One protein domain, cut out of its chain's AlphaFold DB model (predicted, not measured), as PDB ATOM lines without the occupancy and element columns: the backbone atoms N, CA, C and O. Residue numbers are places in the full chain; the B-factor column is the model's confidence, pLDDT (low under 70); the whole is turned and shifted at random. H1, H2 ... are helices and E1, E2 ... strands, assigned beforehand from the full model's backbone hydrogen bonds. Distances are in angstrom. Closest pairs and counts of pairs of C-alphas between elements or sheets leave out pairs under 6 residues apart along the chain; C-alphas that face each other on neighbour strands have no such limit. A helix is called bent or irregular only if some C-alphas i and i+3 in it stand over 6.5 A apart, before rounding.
ATOM      1  N   SER A   8      26.034 -36.752  11.355       95.06
ATOM      2  CA  SER A   8      24.677 -37.136  10.964       95.06
ATOM      3  C   SER A   8      24.224 -38.416  11.654       95.06
ATOM      4  O   SER A   8      25.036 -39.289  11.952       95.06
ATOM      5  N   VAL A   9      22.914 -38.535  11.856       96.81
ATOM      6  CA  VAL A   9      22.245 -39.768  12.285       96.81
ATOM      7  C   VAL A   9      21.655 -40.439  11.051       96.81
ATOM      8  O   VAL A   9      20.985 -39.777  10.254       96.81
ATOM      9  N   THR A  10      21.898 -41.738  10.893       97.56
ATOM     10  CA  THR A  10      21.386 -42.541   9.775       97.56
ATOM     11  C   THR A  10      20.326 -43.537  10.239       97.56
ATOM     12  O   THR A  10      20.418 -44.067  11.346       97.56
ATOM     13  N   SER A  11      19.335 -43.802   9.389       96.81
ATOM     14  CA  SER A  11      18.370 -44.890   9.566       96.81
ATOM     15  C   SER A  11      19.038 -46.262   9.398       96.81
ATOM     16  O   SER A  11      20.184 -46.360   8.956       96.81
ATOM     17  N   GLU A  12      18.305 -47.337   9.696       95.81
ATOM     18  CA  GLU A  12      18.760 -48.709   9.418       95.81
ATOM     19  C   GLU A  12      19.011 -48.956   7.921       95.81
ATOM     20  O   GLU A  12      19.900 -49.724   7.561       95.81
ATOM     21  N   SER A  13      18.276 -48.258   7.049       96.69
ATOM     22  CA  SER A  13      18.440 -48.300   5.590       96.69
ATOM     23  C   SER A  13      19.671 -47.530   5.095       96.69
ATOM     24  O   SER A  13      20.003 -47.608   3.915       96.69
ATOM     25  N   GLY A  14      20.345 -46.782   5.977       94.94
ATOM     26  CA  GLY A  14      21.492 -45.934   5.647       94.94
ATOM     27  C   GLY A  14      21.139 -44.500   5.237       94.94
ATOM     28  O   GLY A  14      22.040 -43.726   4.922       94.94
ATOM     29  N   ASP A  15      19.862 -44.114   5.273       97.25
ATOM     30  CA  ASP A  15      19.425 -42.760   4.921       97.25
ATOM     31  C   ASP A  15      19.751 -41.767   6.042       97.25
ATOM     32  O   ASP A  15      19.534 -42.061   7.217       97.25
ATOM     33  N   VAL A  16      20.227 -40.565   5.708       96.50
ATOM     34  CA  VAL A  16      20.439 -39.499   6.701       96.50
ATOM     35  C   VAL A  16      19.088 -38.960   7.168       96.50
ATOM     36  O   VAL A  16      18.323 -38.424   6.371       96.50
ATOM     37  N   VAL A  17      18.816 -39.063   8.469       97.38
ATOM     38  CA  VAL A  17      17.548 -38.623   9.081       97.38
ATOM     39  C   VAL A  17      17.699 -37.390   9.968       97.38
ATOM     40  O   VAL A  17      16.718 -36.705  10.236       97.38
ATOM     41  N   ALA A  18      18.920 -37.086  10.418       96.31
ATOM     42  CA  ALA A  18      19.214 -35.869  11.165       96.31
ATOM     43  C   ALA A  18      20.678 -35.444  10.998       96.31
ATOM     44  O   ALA A  18      21.556 -36.273  10.747       96.31
ATOM     45  N   VAL A  19      20.941 -34.154  11.202       94.19
ATOM     46  CA  VAL A  19      22.287 -33.574  11.284       94.19
ATOM     47  C   VAL A  19      22.518 -33.106  12.716       94.19
ATOM     48  O   VAL A  19      21.636 -32.511  13.332       94.19
ATOM     49  N   ILE A  20      23.707 -33.382  13.242       94.88
ATOM     50  CA  ILE A  20      24.134 -32.935  14.565       94.88
ATOM     51  C   ILE A  20      25.092 -31.765  14.375       94.88
ATOM     52  O   ILE A  20      26.126 -31.892  13.721       94.88
ATOM     53  N   ILE A  21      24.762 -30.639  14.993       93.88
ATOM     54  CA  ILE A  21      25.584 -29.432  15.029       93.88
ATOM     55  C   ILE A  21      25.715 -28.960  16.471       93.88
ATOM     56  O   ILE A  21      24.809 -29.152  17.285       93.88
ATOM     57  N   ASP A  22      26.851 -28.356  16.809       93.81
ATOM     58  CA  ASP A  22      26.993 -27.715  18.107       93.81
ATOM     59  C   ASP A  22      26.149 -26.435  18.171       93.81
ATOM     60  O   ASP A  22      25.855 -25.788  17.161       93.81
ATOM     61  N   ILE A  23      25.774 -26.057  19.390       95.19
ATOM     62  CA  ILE A  23      24.869 -24.934  19.621       95.19
ATOM     63  C   ILE A  23      25.429 -23.593  19.125       95.19
ATOM     64  O   ILE A  23      24.657 -22.720  18.734       95.19
ATOM     65  N   ALA A  24      26.753 -23.406  19.122       93.62
ATOM     66  CA  ALA A  24      27.355 -22.162  18.654       93.62
ATOM     67  C   ALA A  24      27.267 -22.060  17.126       93.62
ATOM     68  O   ALA A  24      26.926 -20.999  16.601       93.62
ATOM     69  N   THR A  25      27.499 -23.169  16.422       93.62
ATOM     70  CA  THR A  25      27.290 -23.258  14.974       93.62
ATOM     71  C   THR A  25      25.825 -23.028  14.607       93.62
ATOM     72  O   THR A  25      25.561 -22.212  13.727       93.62
ATOM     73  N   PHE A  26      24.875 -23.662  15.305       94.12
ATOM     74  CA  PHE A  26      23.436 -23.464  15.068       94.12
ATOM     75  C   PHE A  26      23.022 -21.992  15.186       94.12
ATOM     76  O   PHE A  26      22.497 -21.425  14.232       94.12
ATOM     77  N   ARG A  27      23.361 -21.335  16.301       96.00
ATOM     78  CA  ARG A  27      23.038 -19.913  16.518       96.00
ATOM     79  C   ARG A  27      23.647 -18.997  15.465       96.00
ATOM     80  O   ARG A  27      23.070 -17.981  15.099       96.00
ATOM     81  N   ARG A  28      24.838 -19.339  14.970       94.69
ATOM     82  CA  ARG A  28      25.479 -18.569  13.904       94.69
ATOM     83  C   ARG A  28      24.769 -18.747  12.562       94.69
ATOM     84  O   ARG A  28      24.775 -17.815  11.767       94.69
ATOM     85  N   MET A  29      24.173 -19.911  12.310       94.00
ATOM     86  CA  MET A  29      23.304 -20.117  11.151       94.00
ATOM     87  C   MET A  29      22.015 -19.302  11.282       94.00
ATOM     88  O   MET A  29      21.667 -18.623  10.322       94.00
ATOM     89  N   GLU A  30      21.368 -19.312  12.454       96.12
ATOM     90  CA  GLU A  30      20.179 -18.487  12.730       96.12
ATOM     91  C   GLU A  30      20.459 -17.010  12.454       96.12
ATOM     92  O   GLU A  30      19.794 -16.427  11.608       96.12
ATOM     93  N   ALA A  31      21.518 -16.447  13.046       96.94
ATOM     94  CA  ALA A  31      21.869 -15.039  12.860       96.94
ATOM     95  C   ALA A  31      22.041 -14.655  11.380       96.94
ATOM     96  O   ALA A  31      21.546 -13.626  10.941       96.94
ATOM     97  N   ILE A  32      22.696 -15.501  10.577       96.25
ATOM     98  CA  ILE A  32      22.881 -15.230   9.142       96.25
ATOM     99  C   ILE A  32      21.543 -15.257   8.391       96.25
ATOM    100  O   ILE A  32      21.331 -14.445   7.491       96.25
ATOM    101  N   ILE A  33      20.665 -16.207   8.720       97.38
ATOM    102  CA  ILE A  33      19.352 -16.338   8.080       97.38
ATOM    103  C   ILE A  33      18.451 -15.162   8.475       97.38
ATOM    104  O   ILE A  33      17.797 -14.584   7.607       97.38
ATOM    105  N   GLU A  34      18.450 -14.783   9.754       97.81
ATOM    106  CA  GLU A  34      17.702 -13.643  10.289       97.81
ATOM    107  C   GLU A  34      18.178 -12.323   9.678       97.81
ATOM    108  O   GLU A  34      17.354 -11.571   9.164       97.81
ATOM    109  N   ASP A  35      19.492 -12.077   9.638       97.94
ATOM    110  CA  ASP A  35      20.070 -10.878   9.021       97.94
ATOM    111  C   ASP A  35      19.697 -10.782   7.534       97.94
ATOM    112  O   ASP A  35      19.332  -9.714   7.037       97.94
ATOM    113  N   TYR A  36      19.756 -11.905   6.807       97.50
ATOM    114  CA  TYR A  36      19.363 -11.948   5.400       97.50
ATOM    115  C   TYR A  36      17.873 -11.632   5.215       97.50
ATOM    116  O   TYR A  36      17.521 -10.812   4.364       97.50
ATOM    117  N   GLY A  37      17.007 -12.267   6.010       97.44
ATOM    118  CA  GLY A  37      15.565 -12.034   5.976       97.44
ATOM    119  C   GLY A  37      15.214 -10.587   6.315       97.44
ATOM    120  O   GLY A  37      14.456  -9.954   5.586       97.44
ATOM    121  N   LEU A  38      15.839 -10.031   7.353       97.88
ATOM    122  CA  LEU A  38      15.647  -8.645   7.769       97.88
ATOM    123  C   LEU A  38      16.014  -7.664   6.653       97.88
ATOM    124  O   LEU A  38      15.221  -6.785   6.328       97.88
ATOM    125  N   VAL A  39      17.177  -7.835   6.016       97.94
ATOM    126  CA  VAL A  39      17.578  -6.992   4.877       97.94
ATOM    127  C   VAL A  39      16.583  -7.105   3.722       97.94
ATOM    128  O   VAL A  39      16.350  -6.117   3.027       97.94
ATOM    129  N   HIS A  40      16.007  -8.285   3.489       97.12
ATOM    130  CA  HIS A  40      14.998  -8.463   2.450       97.12
ATOM    131  C   HIS A  40      13.716  -7.692   2.776       97.12
ATOM    132  O   HIS A  40      13.291  -6.878   1.961       97.12
ATOM    133  N   PHE A  41      13.183  -7.849   3.990       96.81
ATOM    134  CA  PHE A  41      11.993  -7.121   4.433       96.81
ATOM    135  C   PHE A  41      12.198  -5.604   4.433       96.81
ATOM    136  O   PHE A  41      11.316  -4.864   4.017       96.81
ATOM    137  N   MET A  42      13.383  -5.123   4.824       95.81
ATOM    138  CA  MET A  42      13.707  -3.694   4.756       95.81
ATOM    139  C   MET A  42      13.714  -3.154   3.321       95.81
ATOM    140  O   MET A  42      13.326  -2.012   3.109       95.81
ATOM    141  N   LYS A  43      14.161  -3.952   2.342       96.69
ATOM    142  CA  LYS A  43      14.140  -3.565   0.922       96.69
ATOM    143  C   LYS A  43      12.732  -3.578   0.347       96.69
ATOM    144  O   LYS A  43      12.401  -2.701  -0.441       96.69
ATOM    145  N   GLU A  44      11.923  -4.567   0.714       95.69
ATOM    146  CA  GLU A  44      10.512  -4.618   0.316       95.69
ATOM    147  C   GLU A  44       9.749  -3.400   0.849       95.69
ATOM    148  O   GLU A  44       9.003  -2.779   0.100       95.69
ATOM    149  N   ALA A  45      10.023  -3.002   2.093       93.88
ATOM    150  CA  ALA A  45       9.412  -1.840   2.731       93.88
ATOM    151  C   ALA A  45      10.009  -0.483   2.296       93.88
ATOM    152  O   ALA A  45       9.551   0.559   2.754       93.88
ATOM    153  N   GLU A  46      11.031  -0.445   1.431       94.19
ATOM    154  CA  GLU A  46      11.687   0.813   1.030       94.19
ATOM    155  C   GLU A  46      10.744   1.737   0.241       94.19
ATOM    156  O   GLU A  46      10.870   2.960   0.303       94.19
ATOM    157  N   SER A  47       9.784   1.159  -0.489       91.94
ATOM    158  CA  SER A  47       8.744   1.907  -1.204       91.94
ATOM    159  C   SER A  47       7.510   2.234  -0.364       91.94
ATOM    160  O   SER A  47       6.617   2.921  -0.865       91.94
ATOM    161  N   ASP A  48       7.435   1.734   0.868       92.50
ATOM    162  CA  ASP A  48       6.272   1.928   1.728       92.50
ATOM    163  C   ASP A  48       6.250   3.338   2.329       92.50
ATOM    164  O   ASP A  48       7.250   4.059   2.394       92.50
ATOM    165  N   GLU A  49       5.067   3.759   2.775       91.88
ATOM    166  CA  GLU A  49       4.900   5.046   3.439       91.88
ATOM    167  C   GLU A  49       5.683   5.086   4.760       91.88
ATOM    168  O   GLU A  49       5.526   4.236   5.636       91.88
ATOM    169  N   THR A  50       6.514   6.119   4.930       93.38
ATOM    170  CA  THR A  50       7.183   6.377   6.208       93.38
ATOM    171  C   THR A  50       6.242   7.136   7.134       93.38
ATOM    172  O   THR A  50       5.923   8.298   6.887       93.38
ATOM    173  N   LEU A  51       5.841   6.494   8.226       94.31
ATOM    174  CA  LEU A  51       4.994   7.107   9.245       94.31
ATOM    175  C   LEU A  51       5.809   7.972  10.216       94.31
ATOM    176  O   LEU A  51       6.962   7.665  10.540       94.31
ATOM    177  N   SER A  52       5.190   9.042  10.726       96.56
ATOM    178  CA  SER A  52       5.719   9.741  11.899       96.56
ATOM    179  C   SER A  52       5.646   8.835  13.132       96.56
ATOM    180  O   SER A  52       4.969   7.805  13.138       96.56
ATOM    181  N   ARG A  53       6.335   9.208  14.214       94.75
ATOM    182  CA  ARG A  53       6.283   8.430  15.458       94.75
ATOM    183  C   ARG A  53       4.854   8.343  15.998       94.75
ATOM    184  O   ARG A  53       4.455   7.291  16.487       94.75
ATOM    185  N   GLU A  54       4.120   9.447  15.939       96.38
ATOM    186  CA  GLU A  54       2.740   9.541  16.403       96.38
ATOM    187  C   GLU A  54       1.822   8.652  15.551       96.38
ATOM    188  O   GLU A  54       1.115   7.811  16.108       96.38
ATOM    189  N   ASP A  55       1.928   8.746  14.222       95.12
ATOM    190  CA  ASP A  55       1.121   7.945  13.289       95.12
ATOM    191  C   ASP A  55       1.446   6.447  13.388       95.12
ATOM    192  O   ASP A  55       0.551   5.609  13.326       95.12
ATOM    193  N   ALA A  56       2.717   6.086  13.598       93.75
ATOM    194  CA  ALA A  56       3.135   4.698  13.783       93.75
ATOM    195  C   ALA A  56       2.569   4.083  15.075       93.75
ATOM    196  O   ALA A  56       2.167   2.920  15.081       93.75
ATOM    197  N   ILE A  57       2.523   4.855  16.170       94.56
ATOM    198  CA  ILE A  57       1.913   4.418  17.437       94.56
ATOM    199  C   ILE A  57       0.403   4.224  17.259       94.56
ATOM    200  O   ILE A  57      -0.146   3.237  17.752       94.56
ATOM    201  N   GLU A  58      -0.268   5.139  16.558       93.44
ATOM    202  CA  GLU A  58      -1.701   5.024  16.290       93.44
ATOM    203  C   GLU A  58      -2.009   3.826  15.385       93.44
ATOM    204  O   GLU A  58      -2.871   3.014  15.724       93.44
ATOM    205  N   TYR A  59      -1.241   3.642  14.309       89.81
ATOM    206  CA  TYR A  59      -1.338   2.482  13.426       89.81
ATOM    207  C   TYR A  59      -1.160   1.164  14.188       89.81
ATOM    208  O   TYR A  59      -2.002   0.272  14.068       89.81
ATOM    209  N   LEU A  60      -0.128   1.046  15.031       90.31
ATOM    210  CA  LEU A  60       0.101  -0.155  15.840       90.31
ATOM    211  C   LEU A  60      -1.117  -0.492  16.710       90.31
ATOM    212  O   LEU A  60      -1.534  -1.649  16.756       90.31
ATOM    213  N   ARG A  61      -1.742   0.521  17.318       90.81
ATOM    214  CA  ARG A  61      -2.956   0.348  18.125       90.81
ATOM    215  C   ARG A  61      -4.114  -0.235  17.308       90.81
ATOM    216  O   ARG A  61      -4.824  -1.102  17.805       90.81
ATOM    217  N   THR A  62      -4.273   0.182  16.048       89.12
ATOM    218  CA  THR A  62      -5.304  -0.380  15.148       89.12
ATOM    219  C   THR A  62      -5.046  -1.840  14.768       89.12
ATOM    220  O   THR A  62      -5.991  -2.603  14.579       89.12
ATOM    221  N   VAL A  63      -3.776  -2.248  14.678       87.00
ATOM    222  CA  VAL A  63      -3.383  -3.631  14.369       87.00
ATOM    223  C   VAL A  63      -3.580  -4.540  15.586       87.00
ATOM    224  O   VAL A  63      -4.044  -5.671  15.438       87.00
ATOM    225  N   GLU A  64      -3.269  -4.047  16.788       80.62
ATOM    226  CA  GLU A  64      -3.419  -4.788  18.047       80.62
ATOM    227  C   GLU A  64      -4.881  -4.949  18.492       80.62
ATOM    228  O   GLU A  64      -5.233  -5.977  19.071       80.62
ATOM    229  N   GLU A  65      -5.746  -3.972  18.201       72.31
ATOM    230  CA  GLU A  65      -7.178  -4.029  18.539       72.31
ATOM    231  C   GLU A  65      -7.977  -4.981  17.614       72.31
ATOM    232  O   GLU A  65      -9.100  -5.364  17.944       72.31
ATOM    233  N   GLY A  66      -7.373  -5.462  16.517       55.25
ATOM    234  CA  GLY A  66      -8.004  -6.349  15.534       55.25
ATOM    235  C   GLY A  66      -9.091  -5.644  14.702       55.25
ATOM    236  O   GLY A  66      -9.622  -4.610  15.105       55.25
TER     237      GLY A  66
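AT A GLANCE: This is residues 8 to 66 of the 74 residues of an uncharacterized protein of Fibrobacter sp (UniProt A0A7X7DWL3). What shape is this? A small hairpin, E1 and E2, sits at one end of the long helix H1, and the shorter H2 turns off at its other end. What is its make-up? The 59 printed residues, mostly helix, hold E1, E2, H1, H2 in that order; the rod is extended, radius of gyration of the C-alphas 20.7 A, spanning 59 by 25 by 21 A.

IN THESE COORDINATES: Where are the strands? E1 is residues 8 to 10, from C-alpha 8 at (24.677, -37.136, 10.964); E2 is residues 16 to 19. And the helices? H1, residues 23 to 47, 37.6 A, is only just irregular: C-alphas 44 and 47 are 6.9 A apart. H2, residues 53 to 64, 16.6 A, ends at (-3.419, -4.788, 18.047).

HOW THE PARTS SIT: How does the hairpin pair? E1 and E2 are antiparallel, 157 degrees, with N 9 and O 18 within hydrogen-bond range, 2.9 A. Do the helices meet? H1 and H2 are apart. In H2 every O i to N i+4 pair is within hydrogen-bond range, in H1 20 of 21.

THE WHOLE: How large? The farthest C-alphas, Ser 13 and Glu 54, are 60.9 A apart. Any cut or doubt? The printed part has no cut, its three links are tight, and residue 66 is under pLDDT 70.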